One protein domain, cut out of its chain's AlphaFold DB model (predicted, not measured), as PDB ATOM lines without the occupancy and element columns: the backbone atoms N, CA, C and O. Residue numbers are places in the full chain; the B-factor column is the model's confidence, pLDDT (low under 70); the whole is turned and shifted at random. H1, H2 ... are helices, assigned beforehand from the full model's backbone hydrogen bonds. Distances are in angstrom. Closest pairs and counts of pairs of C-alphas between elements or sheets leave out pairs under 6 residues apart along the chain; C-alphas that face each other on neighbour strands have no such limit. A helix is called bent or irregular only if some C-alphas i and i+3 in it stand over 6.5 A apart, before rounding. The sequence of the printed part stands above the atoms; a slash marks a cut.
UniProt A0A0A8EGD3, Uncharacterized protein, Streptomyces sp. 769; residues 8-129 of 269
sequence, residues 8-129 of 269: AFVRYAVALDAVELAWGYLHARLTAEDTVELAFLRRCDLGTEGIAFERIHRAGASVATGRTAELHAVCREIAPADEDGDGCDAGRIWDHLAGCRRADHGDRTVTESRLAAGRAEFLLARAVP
ATOM      1  N   ALA A   8     167.289  98.218 211.009       91.31
ATOM      2  CA  ALA A   8     167.703  98.008 209.623       91.31
ATOM      3  C   ALA A   8     168.732  99.043 209.136       91.31
ATOM      4  O   ALA A   8     169.635  98.698 208.387       91.31
ATOM      5  N   PHE A   9     168.630 100.304 209.566       92.94
ATOM      6  CA  PHE A   9     169.611 101.328 209.204       92.94
ATOM      7  C   PHE A   9     170.949 101.082 209.910       92.94
ATOM      8  O   PHE A   9     171.996 101.045 209.265       92.94
ATOM      9  N   VAL A  10     170.906 100.873 211.228       94.31
ATOM     10  CA  VAL A  10     172.101 100.643 212.053       94.31
ATOM     11  C   VAL A  10     172.857  99.398 211.587       94.31
ATOM     12  O   VAL A  10     174.079  99.438 211.447       94.31
ATOM     13  N   ARG A  11     172.115  98.332 211.263       91.62
ATOM     14  CA  ARG A  11     172.622  97.061 210.749       91.62
ATOM     15  C   ARG A  11     173.562  97.241 209.561       91.62
ATOM     16  O   ARG A  11     174.601  96.609 209.551       91.62
ATOM     17  N   TYR A  12     173.257  98.102 208.592       89.50
ATOM     18  CA  TYR A  12     174.127  98.281 207.418       89.50
ATOM     19  C   TYR A  12     175.171  99.387 207.586       89.50
ATOM     20  O   TYR A  12     176.144  99.439 206.836       89.50
ATOM     21  N   ALA A  13     174.967 100.298 208.536       89.00
ATOM     22  CA  ALA A  13     175.794 101.487 208.672       89.00
ATOM     23  C   ALA A  13     177.034 101.276 209.552       89.00
ATOM     24  O   ALA A  13     178.026 101.968 209.345       89.00
ATOM     25  N   VAL A  14     176.991 100.351 210.519       90.69
ATOM     26  CA  VAL A  14     178.118 100.076 211.429       90.69
ATOM     27  C   VAL A  14     178.167  98.615 211.888       90.69
ATOM     28  O   VAL A  14     177.155  97.909 211.855       90.69
ATOM     29  N   ALA A  15     179.333  98.159 212.350       89.44
ATOM     30  CA  ALA A  15     179.502  96.875 213.025       89.44
ATOM     31  C   ALA A  15     179.607  97.110 214.540       89.44
ATOM     32  O   ALA A  15     180.698  97.369 215.045       89.44
ATOM     33  N   LEU A  16     178.468  97.061 215.241       92.19
ATOM     34  CA  LEU A  16     178.405  97.297 216.688       92.19
ATOM     35  C   LEU A  16     179.095  96.183 217.481       92.19
ATOM     36  O   LEU A  16     178.944  94.995 217.158       92.19
ATOM     37  N   ASP A  17     179.766  96.577 218.560       92.62
ATOM     38  CA  ASP A  17     180.023  95.705 219.702       92.62
ATOM     39  C   ASP A  17     178.850  95.732 220.711       92.62
ATOM     40  O   ASP A  17     177.838  96.419 220.527       92.62
ATOM     41  N   ALA A  18     178.937  94.907 221.755       94.94
ATOM     42  CA  ALA A  18     177.861  94.780 222.734       94.94
ATOM     43  C   ALA A  18     177.731  96.009 223.652       94.94
ATOM     44  O   ALA A  18     176.614  96.334 224.058       94.94
ATOM     45  N   VAL A  19     178.841  96.692 223.949       94.12
ATOM     46  CA  VAL A  19     178.870  97.902 224.785       94.12
ATOM     47  C   VAL A  19     178.187  99.045 224.044       94.12
ATOM     48  O   VAL A  19     177.301  99.694 224.590       94.12
ATOM     49  N   GLU A  20     178.509  99.236 222.769       94.69
ATOM     50  CA  GLU A  20     177.911 100.253 221.907       94.69
ATOM     51  C   GLU A  20     176.416 100.017 221.686       94.69
ATOM     52  O   GLU A  20     175.631 100.971 221.700       94.69
ATOM     53  N   LEU A  21     176.002  98.756 221.509       96.56
ATOM     54  CA  LEU A  21     174.590  98.389 221.405       96.56
ATOM     55  C   LEU A  21     173.834  98.720 222.701       96.56
ATOM     56  O   LEU A  21     172.794  99.385 222.659       96.56
ATOM     57  N   ALA A  22     174.367  98.291 223.849       96.62
ATOM     58  CA  ALA A  22     173.780  98.553 225.159       96.62
ATOM     59  C   ALA A  22     173.722 100.057 225.467       96.62
ATOM     60  O   ALA A  22     172.685 100.559 225.907       96.62
ATOM     61  N   TRP A  23     174.789 100.797 225.161       95.12
ATOM     62  CA  TRP A  23     174.834 102.249 225.299       95.12
ATOM     63  C   TRP A  23     173.752 102.923 224.451       95.12
ATOM     64  O   TRP A  23     173.044 103.802 224.945       95.12
ATOM     65  N   GLY A  24     173.578 102.482 223.199       94.94
ATOM     66  CA  GLY A  24     172.562 103.005 222.286       94.94
ATOM     67  C   GLY A  24     171.147 102.863 222.831       94.94
ATOM     68  O   GLY A  24     170.360 103.807 222.767       94.94
ATOM     69  N   TYR A  25     170.843 101.712 223.429       96.31
ATOM     70  CA  TYR A  25     169.580 101.483 224.125       96.31
ATOM     71  C   TYR A  25     169.414 102.405 225.346       96.31
ATOM     72  O   TYR A  25     168.420 103.123 225.448       96.31
ATOM     73  N   LEU A  26     170.409 102.448 226.242       95.12
ATOM     74  CA  LEU A  26     170.353 103.239 227.479       95.12
ATOM     75  C   LEU A  26     170.208 104.750 227.231       95.12
ATOM     76  O   LEU A  26     169.603 105.450 228.043       95.12
ATOM     77  N   HIS A  27     170.714 105.242 226.099       93.19
ATOM     78  CA  HIS A  27     170.646 106.650 225.697       93.19
ATOM     79  C   HIS A  27     169.526 106.940 224.684       93.19
ATOM     80  O   HIS A  27     169.545 107.977 224.015       93.19
ATOM     81  N   ALA A  28     168.549 106.032 224.567       94.44
ATOM     82  CA  ALA A  28     167.379 106.143 223.694       94.44
ATOM     83  C   ALA A  28     167.712 106.403 222.210       94.44
ATOM     84  O   ALA A  28     166.930 107.011 221.478       94.44
ATOM     85  N   ARG A  29     168.881 105.939 221.746       95.25
ATOM     86  CA  ARG A  29     169.236 105.896 220.318       95.25
ATOM     87  C   ARG A  29     168.601 104.697 219.613       95.25
ATOM     88  O   ARG A  29     168.437 104.745 218.396       95.25
ATOM     89  N   LEU A  30     168.218 103.670 220.368       96.50
ATOM     90  CA  LEU A  30     167.474 102.497 219.911       96.50
ATOM     91  C   LEU A  30     166.213 102.295 220.746       96.50
ATOM     92  O   LEU A  30     166.173 102.637 221.929       96.50
ATOM     93  N   THR A  31     165.198 101.685 220.138       96.50
ATOM     94  CA  THR A  31     164.075 101.119 220.890       96.50
ATOM     95  C   THR A  31     164.481  99.792 221.539       96.50
ATOM     96  O   THR A  31     165.499  99.191 221.182       96.50
ATOM     97  N   ALA A  32     163.681  99.304 222.491       97.06
ATOM     98  CA  ALA A  32     163.893  97.975 223.062       97.06
ATOM     99  C   ALA A  32     163.799  96.878 221.986       97.06
ATOM    100  O   ALA A  32     164.633  95.980 221.963       97.06
ATOM    101  N   GLU A  33     162.830  96.976 221.073       96.81
ATOM    102  CA  GLU A  33     162.634  96.009 219.986       96.81
ATOM    103  C   GLU A  33     163.838  95.981 219.036       96.81
ATOM    104  O   GLU A  33     164.416  94.916 218.820       96.81
ATOM    105  N   ASP A  34     164.289  97.152 218.569       97.25
ATOM    106  CA  ASP A  34     165.461  97.264 217.690       97.25
ATOM    107  C   ASP A  34     166.735  96.726 218.364       97.25
ATOM    108  O   ASP A  34     167.581  96.106 217.720       97.25
ATOM    109  N   THR A  35     166.881  96.943 219.675       97.94
ATOM    110  CA  THR A  35     168.031  96.451 220.448       97.94
ATOM    111  C   THR A  35     168.064  94.925 220.477       97.94
ATOM    112  O   THR A  35     169.118  94.321 220.278       97.94
ATOM    113  N   VAL A  36     166.907  94.293 220.694       97.94
ATOM    114  CA  VAL A  36     166.774  92.830 220.725       97.94
ATOM    115  C   VAL A  36     166.999  92.229 219.341       97.94
ATOM    116  O   VAL A  36     167.698  91.219 219.231       97.94
ATOM    117  N   GLU A  37     166.479  92.863 218.287       97.19
ATOM    118  CA  GLU A  37     166.716  92.444 216.903       97.19
ATOM    119  C   GLU A  37     168.208  92.508 216.544       97.19
ATOM    120  O   GLU A  37     168.779  91.523 216.072       97.19
ATOM    121  N   LEU A  38     168.877  93.632 216.818       97.19
ATOM    122  CA  LEU A  38     170.307  93.785 216.538       97.19
ATOM    123  C   LEU A  38     171.162  92.811 217.356       97.19
ATOM    124  O   LEU A  38     172.117  92.244 216.821       97.19
ATOM    125  N   ALA A  39     170.809  92.564 218.621       97.81
ATOM    126  CA  ALA A  39     171.478  91.566 219.450       97.81
ATOM    127  C   ALA A  39     171.320  90.150 218.877       97.81
ATOM    128  O   ALA A  39     172.291  89.395 218.813       97.81
ATOM    129  N   PHE A  40     170.121  89.790 218.409       96.31
ATOM    130  CA  PHE A  40     169.893  88.516 217.732       96.31
ATOM    131  C   PHE A  40     170.772  88.375 216.486       96.31
ATOM    132  O   PHE A  40     171.452  87.365 216.332       96.31
ATOM    133  N   LEU A  41     170.804  89.388 215.621       94.56
ATOM    134  CA  LEU A  41     171.591  89.334 214.390       94.56
ATOM    135  C   LEU A  41     173.091  89.211 214.685       94.56
ATOM    136  O   LEU A  41     173.750  88.324 214.150       94.56
ATOM    137  N   ARG A  42     173.623  90.019 215.612       94.81
ATOM    138  CA  ARG A  42     175.048  89.959 215.979       94.81
ATOM    139  C   ARG A  42     175.443  88.640 216.632       94.81
ATOM    140  O   ARG A  42     176.544  88.159 216.384       94.81
ATOM    141  N   ARG A  43     174.568  88.010 217.423       94.69
ATOM    142  CA  ARG A  43     174.862  86.674 217.967       94.69
ATOM    143  C   ARG A  43     174.921  85.615 216.856       94.69
ATOM    144  O   ARG A  43     175.723  84.694 216.948       94.69
ATOM    145  N   CYS A  44     174.092  85.743 215.816       93.06
ATOM    146  CA  CYS A  44     174.122  84.848 214.659       93.06
ATOM    147  C   CYS A  44     175.398  85.037 213.833       93.06
ATOM    148  O   CYS A  44     175.973  84.044 213.398       93.06
ATOM    149  N   ASP A  45     175.864  86.280 213.678       92.62
ATOM    150  CA  ASP A  45     177.135  86.571 213.010       92.62
ATOM    151  C   ASP A  45     178.325  85.960 213.763       92.62
ATOM    152  O   ASP A  45     179.239  85.426 213.146       92.62
ATOM    153  N   LEU A  46     178.339  86.057 215.097       92.31
ATOM    154  CA  LEU A  46     179.513  85.750 215.924       92.31
ATOM    155  C   LEU A  46     179.561  84.316 216.469       92.31
ATOM    156  O   LEU A  46     180.611  83.884 216.945       92.31
ATOM    157  N   GLY A  47     178.453  83.572 216.432       88.44
ATOM    158  CA  GLY A  47     178.380  82.232 217.015       88.44
ATOM    159  C   GLY A  47     178.738  82.239 218.506       88.44
ATOM    160  O   GLY A  47     178.192  83.027 219.282       88.44
ATOM    161  N   THR A  48     179.676  81.380 218.913       86.12
ATOM    162  CA  THR A  48     180.114  81.248 220.316       86.12
ATOM    163  C   THR A  48     180.792  82.493 220.880       86.12
ATOM    164  O   THR A  48     180.776  82.678 222.091       86.12
ATOM    165  N   GLU A  49     181.336  83.377 220.040       88.81
ATOM    166  CA  GLU A  49     181.931  84.650 220.479       88.81
ATOM    167  C   GLU A  49     180.860  85.722 220.777       88.81
ATOM    168  O   GLU A  49     181.137  86.776 221.347       88.81
ATOM    169  N   GLY A  50     179.593  85.459 220.430       91.56
ATOM    170  CA  GLY A  50     178.465  86.377 220.587       91.56
ATOM    171  C   GLY A  50     177.817  86.403 221.976       91.56
ATOM    172  O   GLY A  50     176.674  86.846 222.081       91.56
ATOM    173  N   ILE A  51     178.487  85.939 223.040       95.19
ATOM    174  CA  ILE A  51     177.885  85.721 224.377       95.19
ATOM    175  C   ILE A  51     177.210  86.984 224.924       95.19
ATOM    176  O   ILE A  51     176.091  86.924 225.437       95.19
ATOM    177  N   ALA A  52     177.854  88.146 224.806       95.94
ATOM    178  CA  ALA A  52     177.280  89.400 225.292       95.94
ATOM    179  C   ALA A  52     175.986  89.770 224.538       95.94
ATOM    180  O   ALA A  52     174.994  90.151 225.160       95.94
ATOM    181  N   PHE A  53     175.950  89.569 223.219       97.56
ATOM    182  CA  PHE A  53     174.739  89.761 222.419       97.56
ATOM    183  C   PHE A  53     173.658  88.733 222.749       97.56
ATOM    184  O   PHE A  53     172.478  89.075 222.806       97.56
ATOM    185  N   GLU A  54     174.033  87.485 223.029       97.50
ATOM    186  CA  GLU A  54     173.083  86.475 223.483       97.50
ATOM    187  C   GLU A  54     172.414  86.884 224.803       97.50
ATOM    188  O   GLU A  54     171.194  86.743 224.931       97.50
ATOM    189  N   ARG A  55     173.178  87.432 225.758       97.94
ATOM    190  CA  ARG A  55     172.639  87.950 227.025       97.94
ATOM    191  C   ARG A  55     171.618  89.063 226.785       97.94
ATOM    192  O   ARG A  55     170.521  88.984 227.333       97.94
ATOM    193  N   ILE A  56     171.943  90.045 225.938       98.19
ATOM    194  CA  ILE A  56     171.030  91.147 225.581       98.19
ATOM    195  C   ILE A  56     169.755  90.598 224.924       98.19
ATOM    196  O   ILE A  56     168.648  90.916 225.352       98.19
ATOM    197  N   HIS A  57     169.901  89.730 223.919       98.12
ATOM    198  CA  HIS A  57     168.771  89.131 223.208       98.12
ATOM    199  C   HIS A  57     167.850  88.343 224.154       98.12
ATOM    200  O   HIS A  57     166.630  88.488 224.093       98.12
ATOM    201  N   ARG A  58     168.419  87.542 225.066       97.56
ATOM    202  CA  ARG A  58     167.653  86.743 226.035       97.56
ATOM    203  C   ARG A  58     166.895  87.620 227.035       97.56
ATOM    204  O   ARG A  58     165.712  87.379 227.257       97.56
ATOM    205  N   ALA A  59     167.538  88.659 227.568       97.50
ATOM    206  CA  ALA A  59     166.907  89.640 228.457       97.50
ATOM    207  C   ALA A  59     165.759  90.410 227.772       97.50
ATOM    208  O   ALA A  59     164.844  90.927 228.415       97.50
ATOM    209  N   GLY A  60     165.792  90.454 226.440       96.31
ATOM    210  CA  GLY A  60     164.766  91.007 225.573       96.31
ATOM    211  C   GLY A  60     163.495  90.175 225.400       96.31
ATOM    212  O   GLY A  60     162.546  90.660 224.785       96.31
ATOM    213  N   ALA A  61     163.426  88.945 225.924       95.12
ATOM    214  CA  ALA A  61     162.332  88.011 225.627       95.12
ATOM    215  C   ALA A  61     160.931  88.551 225.972       95.12
ATOM    216  O   ALA A  61     159.941  88.171 225.349       95.12
ATOM    217  N   SER A  62     160.839  89.456 226.951       94.00
ATOM    218  CA  SER A  62     159.568  90.043 227.394       94.00
ATOM    219  C   SER A  62     159.239  91.402 226.758       94.00
ATOM    220  O   SER A  62     158.169  91.950 227.050       94.00
ATOM    221  N   VAL A  63     160.092  91.929 225.871       94.38
ATOM    222  CA  VAL A  63     159.913  93.252 225.242       94.38
ATOM    223  C   VAL A  63     158.601  93.333 224.463       94.38
ATOM    224  O   VAL A  63     157.868  94.302 224.629       94.38
ATOM    225  N   ALA A  64     158.230  92.275 223.735       89.25
ATOM    226  CA  ALA A  64     156.960  92.198 223.001       89.25
ATOM    227  C   ALA A  64     155.710  92.299 223.905       89.25
ATOM    228  O   ALA A  64     154.616  92.589 223.432       89.25
ATOM    229  N   THR A  65     155.863  92.070 225.216       92.56
ATOM    230  CA  THR A  65     154.796  92.228 226.225       92.56
ATOM    231  C   THR A  65     154.889  93.550 226.994       92.56
ATOM    232  O   THR A  65     154.238  93.712 228.024       92.56
ATOM    233  N   GLY A  66     155.725  94.489 226.538       91.25
ATOM    234  CA  GLY A  66     155.928  95.800 227.160       91.25
ATOM    235  C   GLY A  66     156.843  95.802 228.389       91.25
ATOM    236  O   GLY A  66     156.965  96.826 229.056       91.25
ATOM    237  N   ARG A  67     157.497  94.680 228.720       94.19
ATOM    238  CA  ARG A  67     158.392  94.574 229.884       94.19
ATOM    239  C   ARG A  67     159.852  94.663 229.448       94.19
ATOM    240  O   ARG A  67     160.351  93.768 228.774       94.19
ATOM    241  N   THR A  68     160.537  95.717 229.888       96.75
ATOM    242  CA  THR A  68     161.924  96.032 229.496       96.75
ATOM    243  C   THR A  68     162.915  96.055 230.665       96.75
ATOM    244  O   THR A  68     164.099  96.293 230.451       96.75
ATOM    245  N   ALA A  69     162.468  95.802 231.903       96.94
ATOM    246  CA  ALA A  69     163.304  95.929 233.102       96.94
ATOM    247  C   ALA A  69     164.546  95.019 233.080       96.94
ATOM    248  O   ALA A  69     165.630  95.454 233.457       96.94
ATOM    249  N   GLU A  70     164.398  93.779 232.604       97.00
ATOM    250  CA  GLU A  70     165.503  92.819 232.492       97.00
ATOM    251  C   GLU A  70     166.518  93.251 231.426       97.00
ATOM    252  O   GLU A  70     167.713  93.320 231.709       97.00
ATOM    253  N   LEU A  71     166.040  93.637 230.235       97.88
ATOM    254  CA  LEU A  71     166.875  94.226 229.184       97.88
ATOM    255  C   LEU A  71     167.655  95.437 229.717       97.88
ATOM    256  O   LEU A  71     168.859  95.547 229.499       97.88
ATOM    257  N   HIS A  72     166.989  96.314 230.468       97.62
ATOM    258  CA  HIS A  72     167.609  97.500 231.056       97.62
ATOM    259  C   HIS A  72     168.702  97.176 232.070       97.62
ATOM    260  O   HIS A  72     169.753  97.816 232.051       97.62
ATOM    261  N   ALA A  73     168.476  96.185 232.932       97.25
ATOM    262  CA  ALA A  73     169.479  95.723 233.885       97.25
ATOM    263  C   ALA A  73     170.716  95.166 233.163       97.25
ATOM    264  O   ALA A  73     171.828  95.619 233.423       97.25
ATOM    265  N   VAL A  74     170.519  94.276 232.184       97.75
ATOM    266  CA  VAL A  74     171.623  93.676 231.418       97.75
ATOM    267  C   VAL A  74     172.400  94.721 230.616       97.75
ATOM    268  O   VAL A  74     173.628  94.687 230.606       97.75
ATOM    269  N   CYS A  75     171.728  95.686 229.981       96.75
ATOM    270  CA  CYS A  75     172.427  96.754 229.268       96.75
ATOM    271  C   CYS A  75     173.270  97.629 230.209       96.75
ATOM    272  O   CYS A  75     174.364  98.026 229.820       96.75
ATOM    273  N   ARG A  76     172.814  97.899 231.442       95.38
ATOM    274  CA  ARG A  76     173.613  98.633 232.443       95.38
ATOM    275  C   ARG A  76     174.831  97.859 232.927       95.38
ATOM    276  O   ARG A  76     175.850  98.474 233.208       95.38
ATOM    277  N   GLU A  77     174.725  96.539 233.038       95.06
ATOM    278  CA  GLU A  77     175.872  95.691 233.378       95.06
ATOM    279  C   GLU A  77     176.916  95.665 232.258       95.06
ATOM    280  O   GLU A  77     178.108  95.631 232.535       95.06
ATOM    281  N   ILE A  78     176.472  95.649 230.997       93.69
ATOM    282  CA  ILE A  78     177.359  95.578 229.826       93.69
ATOM    283  C   ILE A  78     178.012  96.932 229.522       93.69
ATOM    284  O   ILE A  78     179.162  96.961 229.101       93.69
ATOM    285  N   ALA A  79     177.293  98.037 229.722       90.25
ATOM    286  CA  ALA A  79     177.784  99.397 229.520       90.25
ATOM    287  C   ALA A  79     177.673 100.198 230.835       90.25
ATOM    288  O   ALA A  79     176.743 101.004 230.980       90.25
ATOM    289  N   PRO A  80     178.566  99.951 231.816       81.50
ATOM    290  CA  PRO A  80     178.568 100.683 233.077       81.50
ATOM    291  C   PRO A  80     178.858 102.172 232.840       81.50
ATOM    292  O   PRO A  80     179.586 102.542 231.925       81.50
ATOM    293  N   ALA A  81     178.271 103.039 233.668       67.31
ATOM    294  CA  ALA A  81     178.310 104.491 233.474       67.31
ATOM    295  C   ALA A  81     179.700 105.130 233.679       67.31
ATOM    296  O   ALA A  81     179.917 106.229 233.180       67.31
ATOM    297  N   ASP A  82     180.609 104.446 234.388       56.88
ATOM    298  CA  ASP A  82     181.832 105.035 234.955       56.88
ATOM    299  C   ASP A  82     183.138 104.342 234.519       56.88
ATOM    300  O   ASP A  82     184.206 104.660 235.043       56.88
ATOM    301  N   GLU A  83     183.100 103.398 233.575       52.94
ATOM    302  CA  GLU A  83     184.345 102.872 233.009       52.94
ATOM    303  C   GLU A  83     184.748 103.705 231.791       52.94
ATOM    304  O   GLU A  83     184.289 103.470 230.673       52.94
ATOM    305  N   ASP A  84     185.683 104.635 232.016       48.97
ATOM    306  CA  ASP A  84     186.661 105.110 231.023       48.97
ATOM    307  C   ASP A  84     187.553 103.925 230.571       48.97
ATOM    308  O   ASP A  84     188.777 103.913 230.716       48.97
ATOM    309  N   GLY A  85     186.917 102.856 230.088       42.59
ATOM    310  CA  GLY A  85     187.533 101.626 229.629       42.59
ATOM    311  C   GLY A  85     188.029 101.805 228.203       42.59
ATOM    312  O   GLY A  85     187.246 101.798 227.260       42.59
ATOM    313  N   ASP A  86     189.339 102.003 228.075       43.44
ATOM    314  CA  ASP A  86     190.151 101.839 226.863       43.44
ATOM    315  C   ASP A  86     189.465 102.228 225.526       43.44
ATOM    316  O   ASP A  86     189.261 101.428 224.615       43.44
ATOM    317  N   GLY A  87     189.121 103.512 225.389       48.00
ATOM    318  CA  GLY A  87     189.277 104.226 224.115       48.00
ATOM    319  C   GLY A  87     188.152 104.192 223.070       48.00
ATOM    320  O   GLY A  87     188.309 104.855 222.041       48.00
ATOM    321  N   CYS A  88     187.014 103.528 223.287       54.19
ATOM    322  CA  CYS A  88     185.839 103.696 222.413       54.19
ATOM    323  C   CYS A  88     184.715 104.443 223.134       54.19
ATOM    324  O   CYS A  88     183.858 103.847 223.777       54.19
ATOM    325  N   ASP A  89     184.691 105.769 222.974       77.62
ATOM    326  CA  ASP A  89     183.511 106.584 223.270       77.62
ATOM    327  C   ASP A  89     182.343 106.084 222.402       77.62
ATOM    328  O   ASP A  89     182.224 106.446 221.226       77.62
ATOM    329  N   ALA A  90     181.490 105.230 222.976       87.19
ATOM    330  CA  ALA A  90     180.299 104.698 222.322       87.19
ATOM    331  C   ALA A  90     179.398 105.827 221.782       87.19
ATOM    332  O   ALA A  90     178.696 105.644 220.790       87.19
ATOM    333  N   GLY A  91     179.465 107.041 222.339       87.94
ATOM    334  CA  GLY A  91     178.792 108.210 221.783       87.94
ATOM    335  C   GLY A  91     179.225 108.535 220.350       87.94
ATOM    336  O   GLY A  91     178.381 108.887 219.522       87.94
ATOM    337  N   ARG A  92     180.503 108.335 219.996       91.50
ATOM    338  CA  ARG A  92     181.040 108.662 218.661       91.50
ATOM    339  C   ARG A  92     180.399 107.856 217.542       91.50
ATOM    340  O   ARG A  92     180.080 108.428 216.497       91.50
ATOM    341  N   ILE A  93     180.204 106.551 217.737       92.75
ATOM    342  CA  ILE A  93     179.568 105.699 216.724       92.75
ATOM    343  C   ILE A  93     178.100 106.096 216.528       92.75
ATOM    344  O   ILE A  93     177.621 106.189 215.396       92.75
ATOM    345  N   TRP A  94     177.402 106.454 217.609       93.69
ATOM    346  CA  TRP A  94     176.017 106.924 217.549       93.69
ATOM    347  C   TRP A  94     175.880 108.323 216.942       93.69
ATOM    348  O   TRP A  94     174.892 108.608 216.258       93.69
ATOM    349  N   ASP A  95     176.873 109.188 217.120       92.38
ATOM    350  CA  ASP A  95     176.936 110.486 216.452       92.38
ATOM    351  C   ASP A  95     177.274 110.356 214.966       92.38
ATOM    352  O   ASP A  95     176.722 111.095 214.143       92.38
ATOM    353  N   HIS A  96     178.119 109.389 214.596       94.25
ATOM    354  CA  HIS A  96     178.338 109.016 213.201       94.25
ATOM    355  C   HIS A  96     177.042 108.518 212.554       94.25
ATOM    356  O   HIS A  96     176.634 109.060 211.527       94.25
ATOM    357  N   LEU A  97     176.346 107.570 213.188       95.12
ATOM    358  CA  LEU A  97     175.060 107.046 212.722       95.12
ATOM    359  C   LEU A  97     174.004 108.148 212.552       95.12
ATOM    360  O   LEU A  97     173.314 108.202 211.532       95.12
ATOM    361  N   ALA A  98     173.901 109.067 213.516       93.50
ATOM    362  CA  ALA A  98     173.010 110.219 213.411       93.50
ATOM    363  C   ALA A  98     173.408 111.148 212.249       93.50
ATOM    364  O   ALA A  98     172.536 111.660 211.547       93.50
ATOM    365  N   GLY A  99     174.711 111.347 212.020       94.06
ATOM    366  CA  GLY A  99     175.241 112.084 210.873       94.06
ATOM    367  C   GLY A  99     174.866 111.442 209.536       94.06
ATOM    368  O   GLY A  99     174.328 112.134 208.673       94.06
ATOM    369  N   CYS A 100     175.064 110.128 209.391       94.25
ATOM    370  CA  CYS A 100     174.638 109.359 208.218       94.25
ATOM    371  C   CYS A 100     173.138 109.538 207.957       94.25
ATOM    372  O   CYS A 100     172.731 109.870 206.847       94.25
ATOM    373  N   ARG A 101     172.309 109.422 209.004       93.31
ATOM    374  CA  ARG A 101     170.855 109.568 208.877       93.31
ATOM    375  C   ARG A 101     170.442 110.966 208.424       93.31
ATOM    376  O   ARG A 101     169.518 111.092 207.629       93.31
ATOM    377  N   ARG A 102     171.093 112.019 208.928       93.25
ATOM    378  CA  ARG A 102     170.823 113.397 208.488       93.25
ATOM    379  C   ARG A 102     171.244 113.623 207.036       93.25
ATOM    380  O   ARG A 102     170.494 114.249 206.292       93.25
ATOM    381  N   ALA A 103     172.392 113.083 206.629       93.06
ATOM    382  CA  ALA A 103     172.866 113.171 205.251       93.06
ATOM    383  C   ALA A 103     171.899 112.488 204.265       93.06
ATOM    384  O   ALA A 103     171.573 113.080 203.236       93.06
ATOM    385  N   ASP A 104     171.356 111.315 204.618       91.25
ATOM    386  CA  ASP A 104     170.318 110.628 203.826       91.25
ATOM    387  C   ASP A 104     169.047 111.479 203.649       91.25
ATOM    388  O   ASP A 104     168.371 111.392 202.624       91.25
ATOM    389  N   HIS A 105     168.736 112.338 204.626       91.81
ATOM    390  CA  HIS A 105     167.629 113.306 204.570       91.81
ATOM    391  C   HIS A 105     168.009 114.643 203.912       91.81
ATOM    392  O   HIS A 105     167.223 115.587 203.929       91.81
ATOM    393  N   GLY A 106     169.197 114.737 203.310       92.19
ATOM    394  CA  GLY A 106     169.644 115.902 202.547       92.19
ATOM    395  C   GLY A 106     170.313 117.010 203.364       92.19
ATOM    396  O   GLY A 106     170.481 118.117 202.846       92.19
ATOM    397  N   ASP A 107     170.713 116.751 204.614       92.56
ATOM    398  CA  ASP A 107     171.468 117.712 205.424       92.56
ATOM    399  C   ASP A 107     172.879 117.932 204.854       92.56
ATOM    400  O   ASP A 107     173.769 117.087 204.966       92.56
ATOM    401  N   ARG A 108     173.091 119.113 204.264       91.81
ATOM    402  CA  ARG A 108     174.361 119.505 203.635       91.81
ATOM    403  C   ARG A 108     175.441 119.933 204.628       91.81
ATOM    404  O   ARG A 108     176.570 120.175 204.210       91.81
ATOM    405  N   THR A 109     175.119 120.060 205.916       92.44
ATOM    406  CA  THR A 109     176.115 120.391 206.949       92.44
ATOM    407  C   THR A 109     176.996 119.193 207.303       92.44
ATOM    408  O   THR A 109     178.100 119.359 207.825       92.44
ATOM    409  N   VAL A 110     176.538 117.977 206.988       91.00
ATOM    410  CA  VAL A 110     177.312 116.750 207.156       91.00
ATOM    411  C   VAL A 110     178.241 116.581 205.958       91.00
ATOM    412  O   VAL A 110     177.798 116.390 204.828       91.00
ATOM    413  N   THR A 111     179.549 116.651 206.198       93.31
ATOM    414  CA  THR A 111     180.541 116.524 205.128       93.31
ATOM    415  C   THR A 111     180.751 115.067 204.724       93.31
ATOM    416  O   THR A 111     180.825 114.171 205.568       93.31
ATOM    417  N   GLU A 112     180.947 114.834 203.426       92.50
ATOM    418  CA  GLU A 112     181.298 113.514 202.888       92.50
ATOM    419  C   GLU A 112     182.578 112.958 203.533       92.50
ATOM    420  O   GLU A 112     182.643 111.780 203.871       92.50
ATOM    421  N   SER A 113     183.563 113.822 203.809       93.62
ATOM    422  CA  SER A 113     184.803 113.436 204.490       93.62
ATOM    423  C   SER A 113     184.565 112.868 205.890       93.62
ATOM    424  O   SER A 113     185.204 111.888 206.272       93.62
ATOM    425  N   ARG A 114     183.618 113.432 206.651       92.94
ATOM    426  CA  ARG A 114     183.262 112.943 207.989       92.94
ATOM    427  C   ARG A 114     182.545 111.597 207.919       92.94
ATOM    428  O   ARG A 114     182.814 110.722 208.739       92.94
ATOM    429  N   LEU A 115     181.652 111.424 206.945       93.44
ATOM    430  CA  LEU A 115     180.971 110.148 206.711       93.44
ATOM    431  C   LEU A 115     181.965 109.060 206.298       93.44
ATOM    432  O   LEU A 115     181.928 107.955 206.835       93.44
ATOM    433  N   ALA A 116     182.896 109.390 205.403       94.38
ATOM    434  CA  ALA A 116     183.945 108.484 204.959       94.38
ATOM    435  C   ALA A 116     184.875 108.067 206.109       94.38
ATOM    436  O   ALA A 116     185.185 106.883 206.229       94.38
ATOM    437  N   ALA A 117     185.269 109.005 206.976       94.44
ATOM    438  CA  ALA A 117     186.088 108.713 208.151       94.44
ATOM    439  C   ALA A 117     185.380 107.751 209.118       94.44
ATOM    440  O   ALA A 117     185.953 106.730 209.493       94.44
ATOM    441  N   GLY A 118     184.111 108.014 209.453       93.75
ATOM    442  CA  GLY A 118     183.347 107.117 210.324       93.75
ATOM    443  C   GLY A 118     183.101 105.741 209.698       93.75
ATOM    444  O   GLY A 118     183.239 104.731 210.379       93.75
ATOM    445  N   ARG A 119     182.855 105.667 208.382       93.69
ATOM    446  CA  ARG A 119     182.785 104.384 207.662       93.69
ATOM    447  C   ARG A 119     184.114 103.626 207.723       93.69
ATOM    448  O   ARG A 119     184.119 102.405 207.877       93.69
ATOM    449  N   ALA A 120     185.238 104.320 207.573       94.88
ATOM    450  CA  ALA A 120     186.552 103.694 207.662       94.88
ATOM    451  C   ALA A 120     186.796 103.103 209.058       94.88
ATOM    452  O   ALA A 120     187.266 101.975 209.161       94.88
ATOM    453  N   GLU A 121     186.421 103.823 210.109       93.12
ATOM    454  CA  GLU A 121     186.610 103.415 211.503       93.12
ATOM    455  C   GLU A 121     185.632 102.315 211.948       93.12
ATOM    456  O   GLU A 121     186.053 101.248 212.390       93.12
ATOM    457  N   PHE A 122     184.324 102.542 211.807       93.00
ATOM    458  CA  PHE A 122     183.279 101.719 212.436       93.00
ATOM    459  C   PHE A 122     182.771 100.558 211.574       93.00
ATOM    460  O   PHE A 122     182.005  99.719 212.053       93.00
ATOM    461  N   LEU A 123     183.183 100.494 210.306       91.31
ATOM    462  CA  LEU A 123     182.896  99.367 209.420       91.31
ATOM    463  C   LEU A 123     184.183  98.722 208.923       91.31
ATOM    464  O   LEU A 123     184.464  97.567 209.230       91.31
ATOM    465  N   LEU A 124     184.980  99.465 208.151       94.44
ATOM    466  CA  LEU A 124     186.079  98.857 207.404       94.44
ATOM    467  C   LEU A 124     187.193  98.351 208.321       94.44
ATOM    468  O   LEU A 124     187.594  97.199 208.194       94.44
ATOM    469  N   ALA A 125     187.675  99.178 209.252       93.88
ATOM    470  CA  ALA A 125     188.753  98.800 210.163       93.88
ATOM    471  C   ALA A 125     188.360  97.616 211.058       93.88
ATOM    472  O   ALA A 125     189.195  96.760 211.343       93.88
ATOM    473  N   ARG A 126     187.079  97.521 211.434       91.69
ATOM    474  CA  ARG A 126     186.538  96.408 212.230       91.69
ATOM    475  C   ARG A 126     186.424  95.103 211.444       91.69
ATOM    476  O   ARG A 126     186.625  94.039 212.022       91.69
ATOM    477  N   ALA A 127     186.195  95.185 210.134       95.00
ATOM    478  CA  ALA A 127     186.146  94.020 209.255       95.00
ATOM    479  C   ALA A 127     187.531  93.421 208.953       95.00
ATOM    480  O   ALA A 127     187.655  92.213 208.740       95.00
ATOM    481  N   VAL A 128     188.594  94.239 208.951       95.50
ATOM    482  CA  VAL A 128     189.976  93.797 208.675       95.50
ATOM    483  C   VAL A 128     190.390  92.566 209.498       95.50
ATOM    484  O   VAL A 128     190.804  91.583 208.876       95.50
ATOM    485  N   PRO A 129     190.259  92.547 210.840       94.06
ATOM    486  CA  PRO A 129     190.656  91.393 211.646       94.06
ATOM    487  C   PRO A 129     189.731  90.176 211.496       94.06
ATOM    488  O   PRO A 129     190.063  89.120 212.023       94.06
TER     489      PRO A 129
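AT A GLANCE: This is residues 8 to 129 of the 269 residues of an uncharacterized protein of Streptomyces sp. 769 (UniProt A0A0A8EGD3). What shape? H2 sits in the middle, between folded-back H3 with H4 and crossing H5 and H6. Built how? The printed part has 122 residues with six named helices, is all helix and compact, with radius of gyration of the C-alphas 14.7 A and spans 40 by 32 by 30 A.

HOW THE PARTS SIT: What touches? H2, residues 18 to 26, touches H4, residues 69 to 78; their closest C-alphas, Ala 22 and Cys 75, are 4.7 A apart. Is H3 bent? Assigned as one helix by its hydrogen bonds, H3 is bent, with C-alphas 45 and 48 9.5 A apart; its arms are H3a, residues 32 to 45, and H3b, residues 48 to 65. In H2, H3a and H4 every O i to N i+4 pair is within hydrogen-bond range.

IN THESE COORDINATES: Where is H1? H1, residues 8 to 13, begins at (167.703, 98.008, 209.623). And H6? H6, residues 112 to 127, ends at (186.146, 94.020, 209.255).

THE WHOLE: Any cut? The printed part has none. Low confidence? Residues 81 to 88, in the long link after H4, have pLDDT under 70.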